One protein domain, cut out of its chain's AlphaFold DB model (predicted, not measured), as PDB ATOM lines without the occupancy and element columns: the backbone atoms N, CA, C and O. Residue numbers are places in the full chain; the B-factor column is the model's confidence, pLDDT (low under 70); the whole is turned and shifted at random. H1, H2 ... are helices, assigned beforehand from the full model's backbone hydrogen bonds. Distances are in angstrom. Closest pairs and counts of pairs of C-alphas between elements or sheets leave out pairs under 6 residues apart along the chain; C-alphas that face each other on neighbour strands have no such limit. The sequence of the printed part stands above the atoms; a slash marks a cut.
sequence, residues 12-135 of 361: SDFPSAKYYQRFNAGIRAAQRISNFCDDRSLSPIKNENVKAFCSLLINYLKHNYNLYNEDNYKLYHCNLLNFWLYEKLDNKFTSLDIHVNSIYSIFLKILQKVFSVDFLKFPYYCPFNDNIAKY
ATOM      1  N   SER A  12     -21.111 -15.430 -17.398       87.06
ATOM      2  CA  SER A  12     -20.096 -14.663 -18.125       87.06
ATOM      3  C   SER A  12     -20.085 -14.918 -19.637       87.06
ATOM      4  O   SER A  12     -19.541 -14.097 -20.383       87.06
ATOM      5  N   ASP A  13     -20.713 -16.009 -20.086       85.44
ATOM      6  CA  ASP A  13     -20.842 -16.365 -21.495       85.44
ATOM      7  C   ASP A  13     -22.049 -15.741 -22.186       85.44
ATOM      8  O   ASP A  13     -22.144 -15.800 -23.421       85.44
ATOM      9  N   PHE A  14     -22.934 -15.097 -21.428       87.31
ATOM     10  CA  PHE A  14     -24.100 -14.437 -21.981       87.31
ATOM     11  C   PHE A  14     -23.754 -13.190 -22.813       87.31
ATOM     12  O   PHE A  14     -22.734 -12.529 -22.571       87.31
ATOM     13  N   PRO A  15     -24.597 -12.833 -23.802       87.19
ATOM     14  CA  PRO A  15     -24.389 -11.648 -24.630       87.19
ATOM     15  C   PRO A  15     -24.228 -10.354 -23.831       87.19
ATOM     16  O   PRO A  15     -23.327  -9.572 -24.144       87.19
ATOM     17  N   SER A  16     -25.047 -10.125 -22.800       90.12
ATOM     18  CA  SER A  16     -24.965  -8.929 -21.954       90.12
ATOM     19  C   SER A  16     -23.613  -8.843 -21.227       90.12
ATOM     20  O   SER A  16     -22.933  -7.811 -21.267       90.12
ATOM     21  N   ALA A  17     -23.146  -9.958 -20.658       91.38
ATOM     22  CA  ALA A  17     -21.859 -10.053 -19.982       91.38
ATOM     23  C   ALA A  17     -20.692  -9.837 -20.959       91.38
ATOM     24  O   ALA A  17     -19.799  -9.023 -20.697       91.38
ATOM     25  N   LYS A  18     -20.725 -10.493 -22.125       88.56
ATOM     26  CA  LYS A  18     -19.741 -10.310 -23.206       88.56
ATOM     27  C   LYS A  18     -19.711  -8.864 -23.700       88.56
ATOM     28  O   LYS A  18     -18.630  -8.322 -23.952       88.56
ATOM     29  N   TYR A  19     -20.864  -8.203 -23.780       87.56
ATOM     30  CA  TYR A  19     -20.961  -6.782 -24.105       87.56
ATOM     31  C   TYR A  19     -20.186  -5.937 -23.083       87.56
ATOM     32  O   TYR A  19     -19.291  -5.176 -23.457       87.56
ATOM     33  N   TYR A  20     -20.417  -6.127 -21.782       91.94
ATOM     34  CA  TYR A  20     -19.700  -5.384 -20.740       91.94
ATOM     35  C   TYR A  20     -18.207  -5.685 -20.681       91.94
ATOM     36  O   TYR A  20     -17.406  -4.771 -20.470       91.94
ATOM     37  N   GLN A  21     -17.804  -6.937 -20.893       91.00
ATOM     38  CA  GLN A  21     -16.393  -7.317 -20.963       91.00
ATOM     39  C   GLN A  21     -15.671  -6.570 -22.089       91.00
ATOM     40  O   GLN A  21     -14.589  -6.021 -21.854       91.00
ATOM     41  N   ARG A  22     -16.290  -6.469 -23.275       87.19
ATOM     42  CA  ARG A  22     -15.753  -5.698 -24.409       87.19
ATOM     43  C   ARG A  22     -15.569  -4.229 -24.048       87.19
ATOM     44  O   ARG A  22     -14.480  -3.698 -24.243       87.19
ATOM     45  N   PHE A  23     -16.570  -3.592 -23.440       87.75
ATOM     46  CA  PHE A  23     -16.447  -2.206 -22.970       87.75
ATOM     47  C   PHE A  23     -15.341  -2.039 -21.923       87.75
ATOM     48  O   PHE A  23     -14.514  -1.134 -22.020       87.75
ATOM     49  N   ASN A  24     -15.267  -2.940 -20.944       91.69
ATOM     50  CA  ASN A  24     -14.234  -2.908 -19.909       91.69
ATOM     51  C   ASN A  24     -12.822  -3.061 -20.492       91.69
ATOM     52  O   ASN A  24     -11.883  -2.429 -20.011       91.69
ATOM     53  N   ALA A  25     -12.641  -3.927 -21.490       90.06
ATOM     54  CA  ALA A  25     -11.372  -4.086 -22.195       90.06
ATOM     55  C   ALA A  25     -11.051  -2.852 -23.052       90.06
ATOM     56  O   ALA A  25      -9.957  -2.302 -22.956       90.06
ATOM     57  N   GLY A  26     -12.034  -2.370 -23.807       87.69
ATOM     58  CA  GLY A  26     -11.919  -1.209 -24.678       87.69
ATOM     59  C   GLY A  26     -11.506   0.063 -23.946       87.69
ATOM     60  O   GLY A  26     -10.571   0.742 -24.356       87.69
ATOM     61  N   ILE A  27     -12.132   0.347 -22.805       89.94
ATOM     62  CA  ILE A  27     -11.797   1.508 -21.970       89.94
ATOM     63  C   ILE A  27     -10.393   1.401 -21.372       89.94
ATOM     64  O   ILE A  27      -9.710   2.416 -21.253       89.94
ATOM     65  N   ARG A  28      -9.947   0.191 -21.003       89.19
ATOM     66  CA  ARG A  28      -8.578  -0.037 -20.510       89.19
ATOM     67  C   ARG A  28      -7.528   0.194 -21.596       89.19
ATOM     68  O   ARG A  28      -6.446   0.672 -21.279       89.19
ATOM     69  N   ALA A  29      -7.848  -0.142 -22.845       86.88
ATOM     70  CA  ALA A  29      -6.961   0.038 -23.991       86.88
ATOM     71  C   ALA A  29      -7.019   1.453 -24.600       86.88
ATOM     72  O   ALA A  29      -6.119   1.843 -25.343       86.88
ATOM     73  N   ALA A  30      -8.071   2.225 -24.313       85.06
ATOM     74  CA  ALA A  30      -8.264   3.551 -24.879       85.06
ATOM     75  C   ALA A  30      -7.227   4.565 -24.372       85.06
ATOM     76  O   ALA A  30      -6.789   4.542 -23.222       85.06
ATOM     77  N   GLN A  31      -6.877   5.519 -25.235       83.94
ATOM     78  CA  GLN A  31      -6.006   6.643 -24.889       83.94
ATOM     79  C   GLN A  31      -6.829   7.877 -24.482       83.94
ATOM     80  O   GLN A  31      -7.922   8.110 -25.004       83.94
ATOM     81  N   ARG A  32      -6.298   8.693 -23.562       76.25
ATOM     82  CA  ARG A  32      -6.941   9.917 -23.043       76.25
ATOM     83  C   ARG A  32      -6.734  11.114 -23.978       76.25
ATOM     84  O   ARG A  32      -6.069  12.072 -23.610       76.25
ATOM     85  N   ILE A  33      -7.262  11.040 -25.196       74.00
ATOM     86  CA  ILE A  33      -6.989  12.051 -26.240       74.00
ATOM     87  C   ILE A  33      -8.170  13.011 -26.455       74.00
ATOM     88  O   ILE A  33      -8.010  14.061 -27.058       74.00
ATOM     89  N   SER A  34      -9.364  12.694 -25.951       65.38
ATOM     90  CA  SER A  34     -10.564  13.492 -26.230       65.38
ATOM     91  C   SER A  34     -10.663  14.772 -25.389       65.38
ATOM     92  O   SER A  34     -10.871  14.700 -24.177       65.38
ATOM     93  N   ASN A  35     -10.672  15.916 -26.074       71.75
ATOM     94  CA  ASN A  35     -10.833  17.272 -25.534       71.75
ATOM     95  C   ASN A  35     -12.310  17.641 -25.267       71.75
ATOM     96  O   ASN A  35     -12.604  18.677 -24.678       71.75
ATOM     97  N   PHE A  36     -13.269  16.813 -25.706       74.00
ATOM     98  CA  PHE A  36     -14.710  17.074 -25.526       74.00
ATOM     99  C   PHE A  36     -15.139  17.141 -24.054       74.00
ATOM    100  O   PHE A  36     -16.182  17.703 -23.733       74.00
ATOM    101  N   CYS A  37     -14.327  16.568 -23.169       79.88
ATOM    102  CA  CYS A  37     -14.578  16.491 -21.735       79.88
ATOM    103  C   CYS A  37     -13.947  17.660 -20.953       79.88
ATOM    104  O   CYS A  37     -14.112  17.725 -19.736       79.88
ATOM    105  N   ASP A  38     -13.271  18.585 -21.648       72.69
ATOM    106  CA  ASP A  38     -12.617  19.772 -21.075       72.69
ATOM    107  C   ASP A  38     -13.453  21.057 -21.228       72.69
ATOM    108  O   ASP A  38     -13.005  22.152 -20.875       72.69
ATOM    109  N   ASP A  39     -14.675  20.946 -21.760       66.62
ATOM    110  CA  ASP A  39     -15.552  22.088 -22.008       66.62
ATOM    111  C   ASP A  39     -15.968  22.777 -20.695       66.62
ATOM    112  O   ASP A  39     -16.630  22.195 -19.829       66.62
ATOM    113  N   ARG A  40     -15.607  24.061 -20.558       57.44
ATOM    114  CA  ARG A  40     -15.920  24.890 -19.383       57.44
ATOM    115  C   ARG A  40     -17.424  25.081 -19.179       57.44
ATOM    116  O   ARG A  40     -17.832  25.357 -18.051       57.44
ATOM    117  N   SER A  41     -18.255  24.918 -20.215       54.34
ATOM    118  CA  SER A  41     -19.715  25.019 -20.088       54.34
ATOM    119  C   SER A  41     -20.350  23.811 -19.385       54.34
ATOM    120  O   SER A  41     -21.523  23.855 -19.029       54.34
ATOM    121  N   LEU A  42     -19.591  22.733 -19.161       61.22
ATOM    122  CA  LEU A  42     -20.045  21.494 -18.514       61.22
ATOM    123  C   LEU A  42     -19.634  21.418 -17.034       61.22
ATOM    124  O   LEU A  42     -19.444  20.336 -16.476       61.22
ATOM    125  N   SER A  43     -19.493  22.594 -16.410       52.66
ATOM    126  CA  SER A  43     -18.993  22.852 -15.053       52.66
ATOM    127  C   SER A  43     -19.945  22.376 -13.942       52.66
ATOM    128  O   SER A  43     -20.513  23.183 -13.200       52.66
ATOM    129  N   PRO A  44     -20.110  21.054 -13.790       56.66
ATOM    130  CA  PRO A  44     -19.773  20.444 -12.499       56.66
ATOM    131  C   PRO A  44     -18.575  19.482 -12.512       56.66
ATOM    132  O   PRO A  44     -18.101  19.120 -11.437       56.66
ATOM    133  N   ILE A  45     -18.033  19.073 -13.668       60.72
ATOM    134  CA  ILE A  45     -16.899  18.127 -13.685       60.72
ATOM    135  C   ILE A  45     -15.573  18.864 -13.437       60.72
ATOM    136  O   ILE A  45     -14.736  19.018 -14.321       60.72
ATOM    137  N   LYS A  46     -15.355  19.328 -12.203       67.75
ATOM    138  CA  LYS A  46     -14.023  19.777 -11.755       67.75
ATOM    139  C   LYS A  46     -13.095  18.602 -11.436       67.75
ATOM    140  O   LYS A  46     -11.894  18.790 -11.296       67.75
ATOM    141  N   ASN A  47     -13.646  17.396 -11.315       78.75
ATOM    142  CA  ASN A  47     -12.887  16.215 -10.942       78.75
ATOM    143  C   ASN A  47     -12.111  15.642 -12.142       78.75
ATOM    144  O   ASN A  47     -12.705  15.150 -13.104       78.75
ATOM    145  N   GLU A  48     -10.782  15.655 -12.054       81.81
ATOM    146  CA  GLU A  48      -9.885  15.158 -13.106       81.81
ATOM    147  C   GLU A  48     -10.071  13.660 -13.410       81.81
ATOM    148  O   GLU A  48      -9.944  13.244 -14.560       81.81
ATOM    149  N   ASN A  49     -10.459  12.836 -12.429       83.50
ATOM    150  CA  ASN A  49     -10.728  11.413 -12.669       83.50
ATOM    151  C   ASN A  49     -11.994  11.201 -13.506       83.50
ATOM    152  O   ASN A  49     -12.054  10.268 -14.314       83.50
ATOM    153  N   VAL A  50     -12.995  12.062 -13.321       84.81
ATOM    154  CA  VAL A  50     -14.233  12.046 -14.103       84.81
ATOM    155  C   VAL A  50     -13.958  12.532 -15.530       84.81
ATOM    156  O   VAL A  50     -14.367  11.854 -16.474       84.81
ATOM    157  N   LYS A  51     -13.194  13.622 -15.708       84.94
ATOM    158  CA  LYS A  51     -12.758  14.083 -17.041       84.94
ATOM    159  C   LYS A  51     -11.962  13.013 -17.774       84.94
ATOM    160  O   LYS A  51     -12.297  12.653 -18.897       84.94
ATOM    161  N   ALA A  52     -10.970  12.428 -17.107       86.88
ATOM    162  CA  ALA A  52     -10.155  11.366 -17.674       86.88
ATOM    163  C   ALA A  52     -10.995  10.158 -18.111       86.88
ATOM    164  O   ALA A  52     -10.754   9.595 -19.177       86.88
ATOM    165  N   PHE A  53     -11.987   9.756 -17.307       89.69
ATOM    166  CA  PHE A  53     -12.901   8.678 -17.682       89.69
ATOM    167  C   PHE A  53     -13.771   9.051 -18.887       89.69
ATOM    168  O   PHE A  53     -13.902   8.246 -19.805       89.69
ATOM    169  N   CYS A  54     -14.300  10.274 -18.919       88.69
ATOM    170  CA  CYS A  54     -15.031  10.798 -20.068       88.69
ATOM    171  C   CYS A  54     -14.173  10.746 -21.341       88.69
ATOM    172  O   CYS A  54     -14.615  10.206 -22.354       88.69
ATOM    173  N   SER A  55     -12.922  11.215 -21.289       88.12
ATOM    174  CA  SER A  55     -12.040  11.226 -22.459       88.12
ATOM    175  C   SER A  55     -11.738   9.816 -22.972       88.12
ATOM    176  O   SER A  55     -11.708   9.615 -24.186       88.12
ATOM    177  N   LEU A  56     -11.560   8.835 -22.076       90.75
ATOM    178  CA  LEU A  56     -11.413   7.421 -22.450       90.75
ATOM    179  C   LEU A  56     -12.669   6.885 -23.142       90.75
ATOM    180  O   LEU A  56     -12.563   6.260 -24.196       90.75
ATOM    181  N   LEU A  57     -13.846   7.150 -22.567       89.12
ATOM    182  CA  LEU A  57     -15.127   6.689 -23.098       89.12
ATOM    183  C   LEU A  57     -15.398   7.244 -24.494       89.12
ATOM    184  O   LEU A  57     -15.682   6.477 -25.412       89.12
ATOM    185  N   ILE A  58     -15.274   8.561 -24.666       86.06
ATOM    186  CA  ILE A  58     -15.496   9.213 -25.958       86.06
ATOM    187  C   ILE A  58     -14.534   8.673 -27.008       86.06
ATOM    188  O   ILE A  58     -14.953   8.356 -28.121       86.06
ATOM    189  N   ASN A  59     -13.258   8.518 -26.652       86.12
ATOM    190  CA  ASN A  59     -12.271   7.999 -27.583       86.12
ATOM    191  C   ASN A  59     -12.586   6.553 -28.000       86.12
ATOM    192  O   ASN A  59     -12.568   6.246 -29.192       86.12
ATOM    193  N   TYR A  60     -12.933   5.685 -27.044       86.94
ATOM    194  CA  TYR A  60     -13.321   4.304 -27.329       86.94
ATOM    195  C   TYR A  60     -14.538   4.234 -28.258       86.94
ATOM    196  O   TYR A  60     -14.476   3.574 -29.297       86.94
ATOM    197  N   LEU A  61     -15.614   4.954 -27.927       83.00
ATOM    198  CA  LEU A  61     -16.848   4.953 -28.715       83.00
ATOM    199  C   LEU A  61     -16.614   5.468 -30.144       83.00
ATOM    200  O   LEU A  61     -17.092   4.852 -31.094       83.00
ATOM    201  N   LYS A  62     -15.820   6.535 -30.325       80.06
ATOM    202  CA  LYS A  62     -15.486   7.068 -31.660       80.06
ATOM    203  C   LYS A  62     -14.726   6.080 -32.546       80.06
ATOM    204  O   LYS A  62     -14.915   6.106 -33.756       80.06
ATOM    205  N   HIS A  63     -13.880   5.225 -31.977       78.19
ATOM    206  CA  HIS A  63     -13.064   4.283 -32.754       78.19
ATOM    207  C   HIS A  63     -13.750   2.935 -33.001       78.19
ATOM    208  O   HIS A  63     -13.312   2.183 -33.866       78.19
ATOM    209  N   ASN A  64     -14.827   2.631 -32.273       74.81
ATOM    210  CA  ASN A  64     -15.475   1.317 -32.299       74.81
ATOM    211  C   ASN A  64     -16.933   1.368 -32.781       74.81
ATOM    212  O   ASN A  64     -17.670   0.402 -32.606       74.81
ATOM    213  N   TYR A  65     -17.353   2.466 -33.421       65.69
ATOM    214  CA  TYR A  65     -18.745   2.680 -33.837       65.69
ATOM    215  C   TYR A  65     -19.291   1.609 -34.803       65.69
ATOM    216  O   TYR A  65     -20.480   1.311 -34.786       65.69
ATOM    217  N   ASN A  66     -18.426   0.990 -35.614       58.25
ATOM    218  CA  ASN A  66     -18.816  -0.055 -36.566       58.25
ATOM    219  C   ASN A  66     -19.301  -1.349 -35.894       58.25
ATOM    220  O   ASN A  66     -20.035  -2.112 -36.517       58.25
ATOM    221  N   LEU A  67     -18.930  -1.594 -34.630       58.97
ATOM    222  CA  LEU A  67     -19.373  -2.773 -33.875       58.97
ATOM    223  C   LEU A  67     -20.873  -2.747 -33.547       58.97
ATOM    224  O   LEU A  67     -21.414  -3.739 -33.069       58.97
ATOM    225  N   TYR A  68     -21.542  -1.618 -33.778       56.00
ATOM    226  CA  TYR A  68     -22.941  -1.415 -33.421       56.00
ATOM    227  C   TYR A  68     -23.883  -1.516 -34.637       56.00
ATOM    228  O   TYR A  68     -25.082  -1.322 -34.477       56.00
ATOM    229  N   ASN A  69     -23.361  -1.852 -35.830       51.72
ATOM    230  CA  ASN A  69     -24.069  -1.799 -37.120       51.72
ATOM    231  C   ASN A  69     -24.910  -3.028 -37.479       51.72
ATOM    232  O   ASN A  69     -25.588  -2.987 -38.499       51.72
ATOM    233  N   GLU A  70     -24.906  -4.089 -36.677       54.53
ATOM    234  CA  GLU A  70     -25.721  -5.274 -36.967       54.53
ATOM    235  C   GLU A  70     -27.190  -5.023 -36.606       54.53
ATOM    236  O   GLU A  70     -27.544  -4.744 -35.456       54.53
ATOM    237  N   ASP A  71     -28.052  -5.079 -37.626       48.16
ATOM    238  CA  ASP A  71     -29.311  -4.338 -37.637       48.16
ATOM    239  C   ASP A  71     -30.359  -4.756 -36.582       48.16
ATOM    240  O   ASP A  71     -31.265  -3.978 -36.280       48.16
ATOM    241  N   ASN A  72     -30.205  -5.925 -35.953       46.28
ATOM    242  CA  ASN A  72     -31.171  -6.479 -34.996       46.28
ATOM    243  C   ASN A  72     -30.849  -6.216 -33.513       46.28
ATOM    244  O   ASN A  72     -31.687  -6.483 -32.657       46.28
ATOM    245  N   TYR A  73     -29.679  -5.656 -33.186       52.78
ATOM    246  CA  TYR A  73     -29.237  -5.499 -31.788       52.78
ATOM    247  C   TYR A  73     -29.187  -4.045 -31.282       52.78
ATOM    248  O   TYR A  73     -28.832  -3.776 -30.132       52.78
ATOM    249  N   LYS A  74     -29.586  -3.086 -32.121       57.72
ATOM    250  CA  LYS A  74     -29.386  -1.637 -31.928       57.72
ATOM    251  C   LYS A  74     -29.969  -1.086 -30.620       57.72
ATOM    252  O   LYS A  74     -29.275  -0.398 -29.877       57.72
ATOM    253  N   LEU A  75     -31.239  -1.388 -30.326       59.81
ATOM    254  CA  LEU A  75     -31.927  -0.863 -29.137       59.81
ATOM    255  C   LEU A  75     -31.441  -1.549 -27.850       59.81
ATOM    256  O   LEU A  75     -31.243  -0.883 -26.831       59.81
ATOM    257  N   TYR A  76     -31.170  -2.857 -27.924       68.94
ATOM    258  CA  TYR A  76     -30.622  -3.636 -26.814       68.94
ATOM    259  C   TYR A  76     -29.243  -3.135 -26.385       68.94
ATOM    260  O   TYR A  76     -29.000  -2.891 -25.203       68.94
ATOM    261  N   HIS A  77     -28.368  -2.868 -27.352       76.88
ATOM    262  CA  HIS A  77     -27.031  -2.335 -27.103       76.88
ATOM    263  C   HIS A  77     -27.052  -0.957 -26.426       76.88
ATOM    264  O   HIS A  77     -26.201  -0.667 -25.582       76.88
ATOM    265  N   CYS A  78     -28.041  -0.119 -26.735       80.00
ATOM    266  CA  CYS A  78     -28.162   1.206 -26.137       80.00
ATOM    267  C   CYS A  78     -28.521   1.179 -24.660       80.00
ATOM    268  O   CYS A  78     -27.873   1.844 -23.852       80.00
ATOM    269  N   ASN A  79     -29.515   0.389 -24.271       84.06
ATOM    270  CA  ASN A  79     -29.846   0.244 -22.857       84.06
ATOM    271  C   ASN A  79     -28.712  -0.438 -22.088       84.06
ATOM    272  O   ASN A  79     -28.356   0.032 -21.009       84.06
ATOM    273  N   LEU A  80     -28.059  -1.453 -22.671       88.25
ATOM    274  CA  LEU A  80     -26.857  -2.046 -22.081       88.25
ATOM    275  C   LEU A  80     -25.748  -1.007 -21.871       88.25
ATOM    276  O   LEU A  80     -25.135  -0.990 -20.806       88.25
ATOM    277  N   LEU A  81     -25.504  -0.118 -22.841       88.00
ATOM    278  CA  LEU A  81     -24.537   0.976 -22.698       88.00
ATOM    279  C   LEU A  81     -24.926   1.931 -21.565       88.00
ATOM    280  O   LEU A  81     -24.071   2.286 -20.758       88.00
ATOM    281  N   ASN A  82     -26.195   2.336 -21.497       88.75
ATOM    282  CA  ASN A  82     -26.689   3.222 -20.444       88.75
ATOM    283  C   ASN A  82     -26.503   2.587 -19.048       88.75
ATOM    284  O   ASN A  82     -25.935   3.227 -18.163       88.75
ATOM    285  N   PHE A  83     -26.893   1.317 -18.865       92.00
ATOM    286  CA  PHE A  83     -26.705   0.589 -17.602       92.00
ATOM    287  C   PHE A  83     -25.234   0.399 -17.240       92.00
ATOM    288  O   PHE A  83     -24.848   0.652 -16.100       92.00
ATOM    289  N   TRP A  84     -24.400  -0.000 -18.203       93.62
ATOM    290  CA  TRP A  84     -22.960  -0.145 -17.994       93.62
ATOM    291  C   TRP A  84     -22.329   1.180 -17.570       93.62
ATOM    292  O   TRP A  84     -21.555   1.224 -16.616       93.62
ATOM    293  N   LEU A  85     -22.668   2.275 -18.256       92.50
ATOM    294  CA  LEU A  85     -22.123   3.590 -17.952       92.50
ATOM    295  C   LEU A  85     -22.533   4.027 -16.548       92.50
ATOM    296  O   LEU A  85     -21.670   4.429 -15.769       92.50
ATOM    297  N   TYR A  86     -23.820   3.918 -16.221       92.56
ATOM    298  CA  TYR A  86     -24.324   4.286 -14.906       92.56
ATOM    299  C   TYR A  86     -23.648   3.468 -13.798       92.56
ATOM    300  O   TYR A  86     -23.088   4.054 -12.881       92.56
ATOM    301  N   GLU A  87     -23.570   2.141 -13.937       93.38
ATOM    302  CA  GLU A  87     -22.885   1.259 -12.982       93.38
ATOM    303  C   GLU A  87     -21.395   1.603 -12.824       93.38
ATOM    304  O   GLU A  87     -20.846   1.553 -11.722       93.38
ATOM    305  N   LYS A  88     -20.701   1.967 -13.908       92.69
ATOM    306  CA  LYS A  88     -19.295   2.384 -13.824       92.69
ATOM    307  C   LYS A  88     -19.122   3.699 -13.096       92.69
ATOM    308  O   LYS A  88     -18.159   3.831 -12.344       92.69
ATOM    309  N   LEU A  89     -20.009   4.658 -13.329       90.25
ATOM    310  CA  LEU A  89     -19.977   5.926 -12.616       90.25
ATOM    311  C   LEU A  89     -20.333   5.723 -11.141       90.25
ATOM    312  O   LEU A  89     -19.606   6.228 -10.290       90.25
ATOM    313  N   ASP A  90     -21.371   4.932 -10.859       89.62
ATOM    314  CA  ASP A  90     -21.830   4.598  -9.510       89.62
ATOM    315  C   ASP A  90     -20.700   3.973  -8.702       89.62
ATOM    316  O   ASP A  90     -20.328   4.522  -7.677       89.62
ATOM    317  N   ASN A  91     -20.048   2.931  -9.223       89.38
ATOM    318  CA  ASN A  91     -18.954   2.247  -8.528       89.38
ATOM    319  C   ASN A  91     -17.677   3.089  -8.395       89.38
ATOM    320  O   ASN A  91     -16.935   2.954  -7.425       89.38
ATOM    321  N   LYS A  92     -17.349   3.906  -9.402       83.94
ATOM    322  CA  LYS A  92     -16.067   4.628  -9.442       83.94
ATOM    323  C   LYS A  92     -16.103   5.939  -8.668       83.94
ATOM    324  O   LYS A  92     -15.059   6.415  -8.227       83.94
ATOM    325  N   PHE A  93     -17.279   6.547  -8.558       81.81
ATOM    326  CA  PHE A  93     -17.438   7.904  -8.055       81.81
ATOM    327  C   PHE A  93     -18.420   8.001  -6.884       81.81
ATOM    328  O   PHE A  93     -18.774   9.114  -6.507       81.81
ATOM    329  N   THR A  94     -18.790   6.874  -6.258       73.00
ATOM    330  CA  THR A  94     -19.650   6.833  -5.055       73.00
ATOM    331  C   THR A  94     -19.115   7.703  -3.920       73.00
ATOM    332  O   THR A  94     -19.883   8.240  -3.135       73.00
ATOM    333  N   SER A  95     -17.789   7.816  -3.814       70.19
ATOM    334  CA  SER A  95     -17.108   8.543  -2.741       70.19
ATOM    335  C   SER A  95     -16.903  10.032  -3.032       70.19
ATOM    336  O   SER A  95     -16.229  10.706  -2.257       70.19
ATOM    337  N   LEU A  96     -17.361  10.537  -4.180       67.44
ATOM    338  CA  LEU A  96     -17.304  11.967  -4.465       67.44
ATOM    339  C   LEU A  96     -18.505  12.660  -3.818       67.44
ATOM    340  O   LEU A  96     -19.617  12.148  -3.883       67.44
ATOM    341  N   ASP A  97     -18.316  13.895  -3.344       64.94
ATOM    342  CA  ASP A  97     -19.405  14.781  -2.879       64.94
ATOM    343  C   ASP A  97     -20.377  15.206  -4.008       64.94
ATOM    344  O   ASP A  97     -21.182  16.123  -3.863       64.94
ATOM    345  N   ILE A  98     -20.283  14.570  -5.178       69.81
ATOM    346  CA  ILE A  98     -21.118  14.813  -6.345       69.81
ATOM    347  C   ILE A  98     -21.971  13.569  -6.559       69.81
ATOM    348  O   ILE A  98     -21.446  12.498  -6.858       69.81
ATOM    349  N   HIS A  99     -23.292  13.732  -6.488       79.06
ATOM    350  CA  HIS A  99     -24.231  12.658  -6.800       79.06
ATOM    351  C   HIS A  99     -23.952  12.057  -8.186       79.06
ATOM    352  O   HIS A  99     -23.852  12.787  -9.179       79.06
ATOM    353  N   VAL A 100     -23.892  10.722  -8.265       84.00
ATOM    354  CA  VAL A 100     -23.672   9.977  -9.518       84.00
ATOM    355  C   VAL A 100     -24.646  10.406 -10.619       84.00
ATOM    356  O   VAL A 100     -24.239  10.576 -11.765       84.00
ATOM    357  N   ASN A 101     -25.892  10.712 -10.257       83.75
ATOM    358  CA  ASN A 101     -26.933  11.219 -11.153       83.75
ATOM    359  C   ASN A 101     -26.513  12.489 -11.898       83.75
ATOM    360  O   ASN A 101     -26.764  12.630 -13.098       83.75
ATOM    361  N   SER A 102     -25.833  13.399 -11.200       82.50
ATOM    362  CA  SER A 102     -25.307  14.632 -11.779       82.50
ATOM    363  C   SER A 102     -24.183  14.327 -12.762       82.50
ATOM    364  O   SER A 102     -24.177  14.862 -13.869       82.50
ATOM    365  N   ILE A 103     -23.263  13.426 -12.394       85.44
ATOM    366  CA  ILE A 103     -22.162  12.998 -13.267       85.44
ATOM    367  C   ILE A 103     -22.723  12.342 -14.530       85.44
ATOM    368  O   ILE A 103     -22.385  12.748 -15.640       85.44
ATOM    369  N   TYR A 104     -23.629  11.381 -14.369       87.31
ATOM    370  CA  TYR A 104     -24.267  10.664 -15.463       87.31
ATOM    371  C   TYR A 104     -24.997  11.614 -16.417       87.31
ATOM    372  O   TYR A 104     -24.751  11.577 -17.618       87.31
ATOM    373  N   SER A 105     -25.791  12.553 -15.892       83.94
ATOM    374  CA  SER A 105     -26.494  13.557 -16.707       83.94
ATOM    375  C   SER A 105     -25.543  14.405 -17.562       83.94
ATOM    376  O   SER A 105     -25.873  14.765 -18.692       83.94
ATOM    377  N   ILE A 106     -24.349  14.725 -17.052       84.06
ATOM    378  CA  ILE A 106     -23.333  15.457 -17.821       84.06
ATOM    379  C   ILE A 106     -22.740  14.563 -18.912       84.06
ATOM    380  O   ILE A 106     -22.592  15.016 -20.046       84.06
ATOM    381  N   PHE A 107     -22.451  13.295 -18.606       86.69
ATOM    382  CA  PHE A 107     -21.990  12.331 -19.608       86.69
ATOM    383  C   PHE A 107     -22.992  12.195 -20.751       86.69
ATOM    384  O   PHE A 107     -22.581  12.243 -21.908       86.69
ATOM    385  N   LEU A 108     -24.294  12.109 -20.454       84.50
ATOM    386  CA  LEU A 108     -25.326  12.041 -21.490       84.50
ATOM    387  C   LEU A 108     -25.292  13.270 -22.406       84.50
ATOM    388  O   LEU A 108     -25.310  13.118 -23.624       84.50
ATOM    389  N   LYS A 109     -25.155  14.479 -21.846       81.56
ATOM    390  CA  LYS A 109     -25.031  15.722 -22.633       81.56
ATOM    391  C   LYS A 109     -23.778  15.739 -23.508       81.56
ATOM    392  O   LYS A 109     -23.845  16.173 -24.656       81.56
ATOM    393  N   ILE A 110     -22.640  15.267 -22.990       82.50
ATOM    394  CA  ILE A 110     -21.394  15.163 -23.767       82.50
ATOM    395  C   ILE A 110     -21.578  14.181 -24.912       82.50
ATOM    396  O   ILE A 110     -21.263  14.514 -26.045       82.50
ATOM    397  N   LEU A 111     -22.097  12.989 -24.629       82.38
ATOM    398  CA  LEU A 111     -22.312  11.957 -25.635       82.38
ATOM    399  C   LEU A 111     -23.265  12.455 -26.726       82.38
ATOM    400  O   LEU A 111     -22.944  12.340 -27.905       82.38
ATOM    401  N   GLN A 112     -24.367  13.105 -26.345       78.88
ATOM    402  CA  GLN A 112     -25.272  13.762 -27.287       78.88
ATOM    403  C   GLN A 112     -24.535  14.794 -28.145       78.88
ATOM    404  O   GLN A 112     -24.628  14.719 -29.358       78.88
ATOM    405  N   LYS A 113     -23.750  15.704 -27.550       78.31
ATOM    406  CA  LYS A 113     -22.985  16.731 -28.286       78.31
ATOM    407  C   LYS A 113     -21.917  16.139 -29.212       78.31
ATOM    408  O   LYS A 113     -21.690  16.638 -30.307       78.31
ATOM    409  N   VAL A 114     -21.216  15.102 -28.762       77.38
ATOM    410  CA  VAL A 114     -20.137  14.458 -29.519       77.38
ATOM    411  C   VAL A 114     -20.697  13.736 -30.736       77.38
ATOM    412  O   VAL A 114     -20.146  13.847 -31.830       77.38
ATOM    413  N   PHE A 115     -21.790  13.004 -30.541       73.69
ATOM    414  CA  PHE A 115     -22.410  12.206 -31.588       73.69
ATOM    415  C   PHE A 115     -23.503  12.968 -32.352       73.69
ATOM    416  O   PHE A 115     -24.066  12.411 -33.289       73.69
ATOM    417  N   SER A 116     -23.738  14.252 -32.032       69.94
ATOM    418  CA  SER A 116     -24.620  15.140 -32.799       69.94
ATOM    419  C   SER A 116     -23.952  15.909 -33.941       69.94
ATOM    420  O   SER A 116     -24.619  16.649 -34.656       69.94
ATOM    421  N   VAL A 117     -22.638  15.798 -34.130       55.69
ATOM    422  CA  VAL A 117     -21.936  16.496 -35.229       55.69
ATOM    423  C   VAL A 117     -21.469  15.506 -36.302       55.69
ATOM    424  O   VAL A 117     -21.527  15.804 -37.491       55.69
ATOM    425  N   ASP A 118     -21.118  14.283 -35.900       52.81
ATOM    426  CA  ASP A 118     -20.666  13.188 -36.774       52.81
ATOM    427  C   ASP A 118     -21.828  12.255 -37.217       52.81
ATOM    428  O   ASP A 118     -21.621  11.068 -37.489       52.81
ATOM    429  N   PHE A 119     -23.062  12.782 -37.298       48.88
ATOM    430  CA  PHE A 119     -24.327  12.038 -37.495       48.88
ATOM    431  C   PHE A 119     -24.372  11.096 -38.712       48.88
ATOM    432  O   PHE A 119     -25.198  10.189 -38.752       48.88
ATOM    433  N   LEU A 120     -23.507  11.287 -39.708       43.25
ATOM    434  CA  LEU A 120     -23.472  10.453 -40.915       43.25
ATOM    435  C   LEU A 120     -22.553   9.227 -40.795       43.25
ATOM    436  O   LEU A 120     -22.546   8.390 -41.694       43.25
ATOM    437  N   LYS A 121     -21.766   9.116 -39.715       48.06
ATOM    438  CA  LYS A 121     -20.841   7.991 -39.496       48.06
ATOM    439  C   LYS A 121     -21.124   7.197 -38.235       48.06
ATOM    440  O   LYS A 121     -20.709   6.055 -38.191       48.06
ATOM    441  N   PHE A 122     -21.827   7.744 -37.246       49.59
ATOM    442  CA  PHE A 122     -22.364   6.946 -36.144       49.59
ATOM    443  C   PHE A 122     -23.795   6.548 -36.522       49.59
ATOM    444  O   PHE A 122     -24.682   7.394 -36.467       49.59
ATOM    445  N   PRO A 123     -24.064   5.308 -36.956       42.78
ATOM    446  CA  PRO A 123     -25.347   4.985 -37.576       42.78
ATOM    447  C   PRO A 123     -26.509   4.825 -36.580       42.78
ATOM    448  O   PRO A 123     -27.540   4.269 -36.943       42.78
ATOM    449  N   TYR A 124     -26.398   5.340 -35.348       51.66
ATOM    450  CA  TYR A 124     -27.401   5.142 -34.304       51.66
ATOM    451  C   TYR A 124     -27.645   6.374 -33.444       51.66
ATOM    452  O   TYR A 124     -26.778   6.822 -32.697       51.66
ATOM    453  N   TYR A 125     -28.894   6.839 -33.473       58.12
ATOM    454  CA  TYR A 125     -29.500   7.571 -32.369       58.12
ATOM    455  C   TYR A 125     -29.603   6.600 -31.191       58.12
ATOM    456  O   TYR A 125     -30.549   5.822 -31.105       58.12
ATOM    457  N   CYS A 126     -28.587   6.573 -30.330       68.81
ATOM    458  CA  CYS A 126     -28.682   5.856 -29.074       68.81
ATOM    459  C   CYS A 126     -29.454   6.736 -28.087       68.81
ATOM    460  O   CYS A 126     -28.911   7.768 -27.678       68.81
ATOM    461  N   PRO A 127     -30.710   6.407 -27.725       68.00
ATOM    462  CA  PRO A 127     -31.441   7.210 -26.762       68.00
ATOM    463  C   PRO A 127     -30.768   7.031 -25.401       68.00
ATOM    464  O   PRO A 127     -30.853   5.984 -24.758       68.00
ATOM    465  N   PHE A 128     -30.036   8.055 -24.980       71.06
ATOM    466  CA  PHE A 128     -29.458   8.087 -23.648       71.06
ATOM    467  C   PHE A 128     -30.583   8.257 -22.625       71.06
ATOM    468  O   PHE A 128     -31.305   9.253 -22.661       71.06
ATOM    469  N   ASN A 129     -30.758   7.264 -21.750       71.81
ATOM    470  CA  ASN A 129     -31.871   7.217 -20.805       71.81
ATOM    471  C   ASN A 129     -31.476   7.913 -19.499       71.81
ATOM    472  O   ASN A 129     -30.692   7.376 -18.713       71.81
ATOM    473  N   ASP A 130     -32.041   9.095 -19.260       73.00
ATOM    474  CA  ASP A 130     -31.851   9.885 -18.042       73.00
ATOM    475  C   ASP A 130     -32.592   9.301 -16.827       73.00
ATOM    476  O   ASP A 130     -32.292   9.655 -15.688       73.00
ATOM    477  N   ASN A 131     -33.548   8.394 -17.045       78.31
ATOM    478  CA  ASN A 131     -34.380   7.845 -15.977       78.31
ATOM    479  C   ASN A 131     -33.684   6.761 -15.156       78.31
ATOM    480  O   ASN A 131     -34.142   6.506 -14.051       78.31
ATOM    481  N   ILE A 132     -32.567   6.181 -15.623       83.94
ATOM    482  CA  ILE A 132     -31.803   5.191 -14.835       83.94
ATOM    483  C   ILE A 132     -31.419   5.764 -13.468       83.94
ATOM    484  O   ILE A 132     -31.598   5.113 -12.448       83.94
ATOM    485  N   ALA A 133     -30.993   7.026 -13.457       77.75
ATOM    486  CA  ALA A 133     -30.661   7.795 -12.260       77.75
ATOM    487  C   ALA A 133     -31.845   8.022 -11.296       77.75
ATOM    488  O   ALA A 133     -31.642   8.441 -10.160       77.75
ATOM    489  N   LYS A 134     -33.085   7.813 -11.753       79.56
ATOM    490  CA  LYS A 134     -34.314   8.052 -10.982       79.56
ATOM    491  C   LYS A 134     -34.888   6.769 -10.383       79.56
ATOM    492  O   LYS A 134     -35.854   6.858  -9.635       79.56
ATOM    493  N   TYR A 135     -34.354   5.602 -10.740       81.69
ATOM    494  CA  TYR A 135     -34.829   4.335 -10.203       81.69
ATOM    495  C   TYR A 135     -34.031   3.974  -8.951       81.69
ATOM    496  O   TYR A 135     -32.828   3.729  -9.041       81.69
TER     497      TYR A 135
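Overview. This is residues 12 to 135 of the 361 residues of the protein "Variable surface protein" of Plasmodium gonderi (UniProt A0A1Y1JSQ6). The crossed hairpin of H4 and H5 makes the middle; H1 and H2 pack on one side, short H6 on the other. The printed part, all helix, has 124 residues with six named helices, H1 to H6 in order. It is compact, radius of gyration of the C-alphas 14.0 A, spanning 39 by 32 by 28 A.

Along the chain. Find C-alpha 15 at (-24.389, -11.648, -24.630), where H1, residues 15 to 29, begins. H2 is residues 48 to 63, H3 65 to 68, H4 74 to 93, 28.3 A long, H5 100 to 115, and H6 130 to 134, ending at (-34.314, 8.052, -10.982).

Arrangement. Look at Asp 90 and Val 100, the closest C-alphas of H4 and H5, 5.7 A apart; the tilt is steep, 45 degrees. H1 touches H2, closest at C-alphas 27 and 56, 5.9 A. Every O i to N i+4 pair is within hydrogen-bond range in H1, H2, H4 and H5; H6 has 0 of 1, and 1 of 2 O i to N i+3.

Size, cuts and confidence. The printed part has no cut; pLDDT is under 70 in 36 residues.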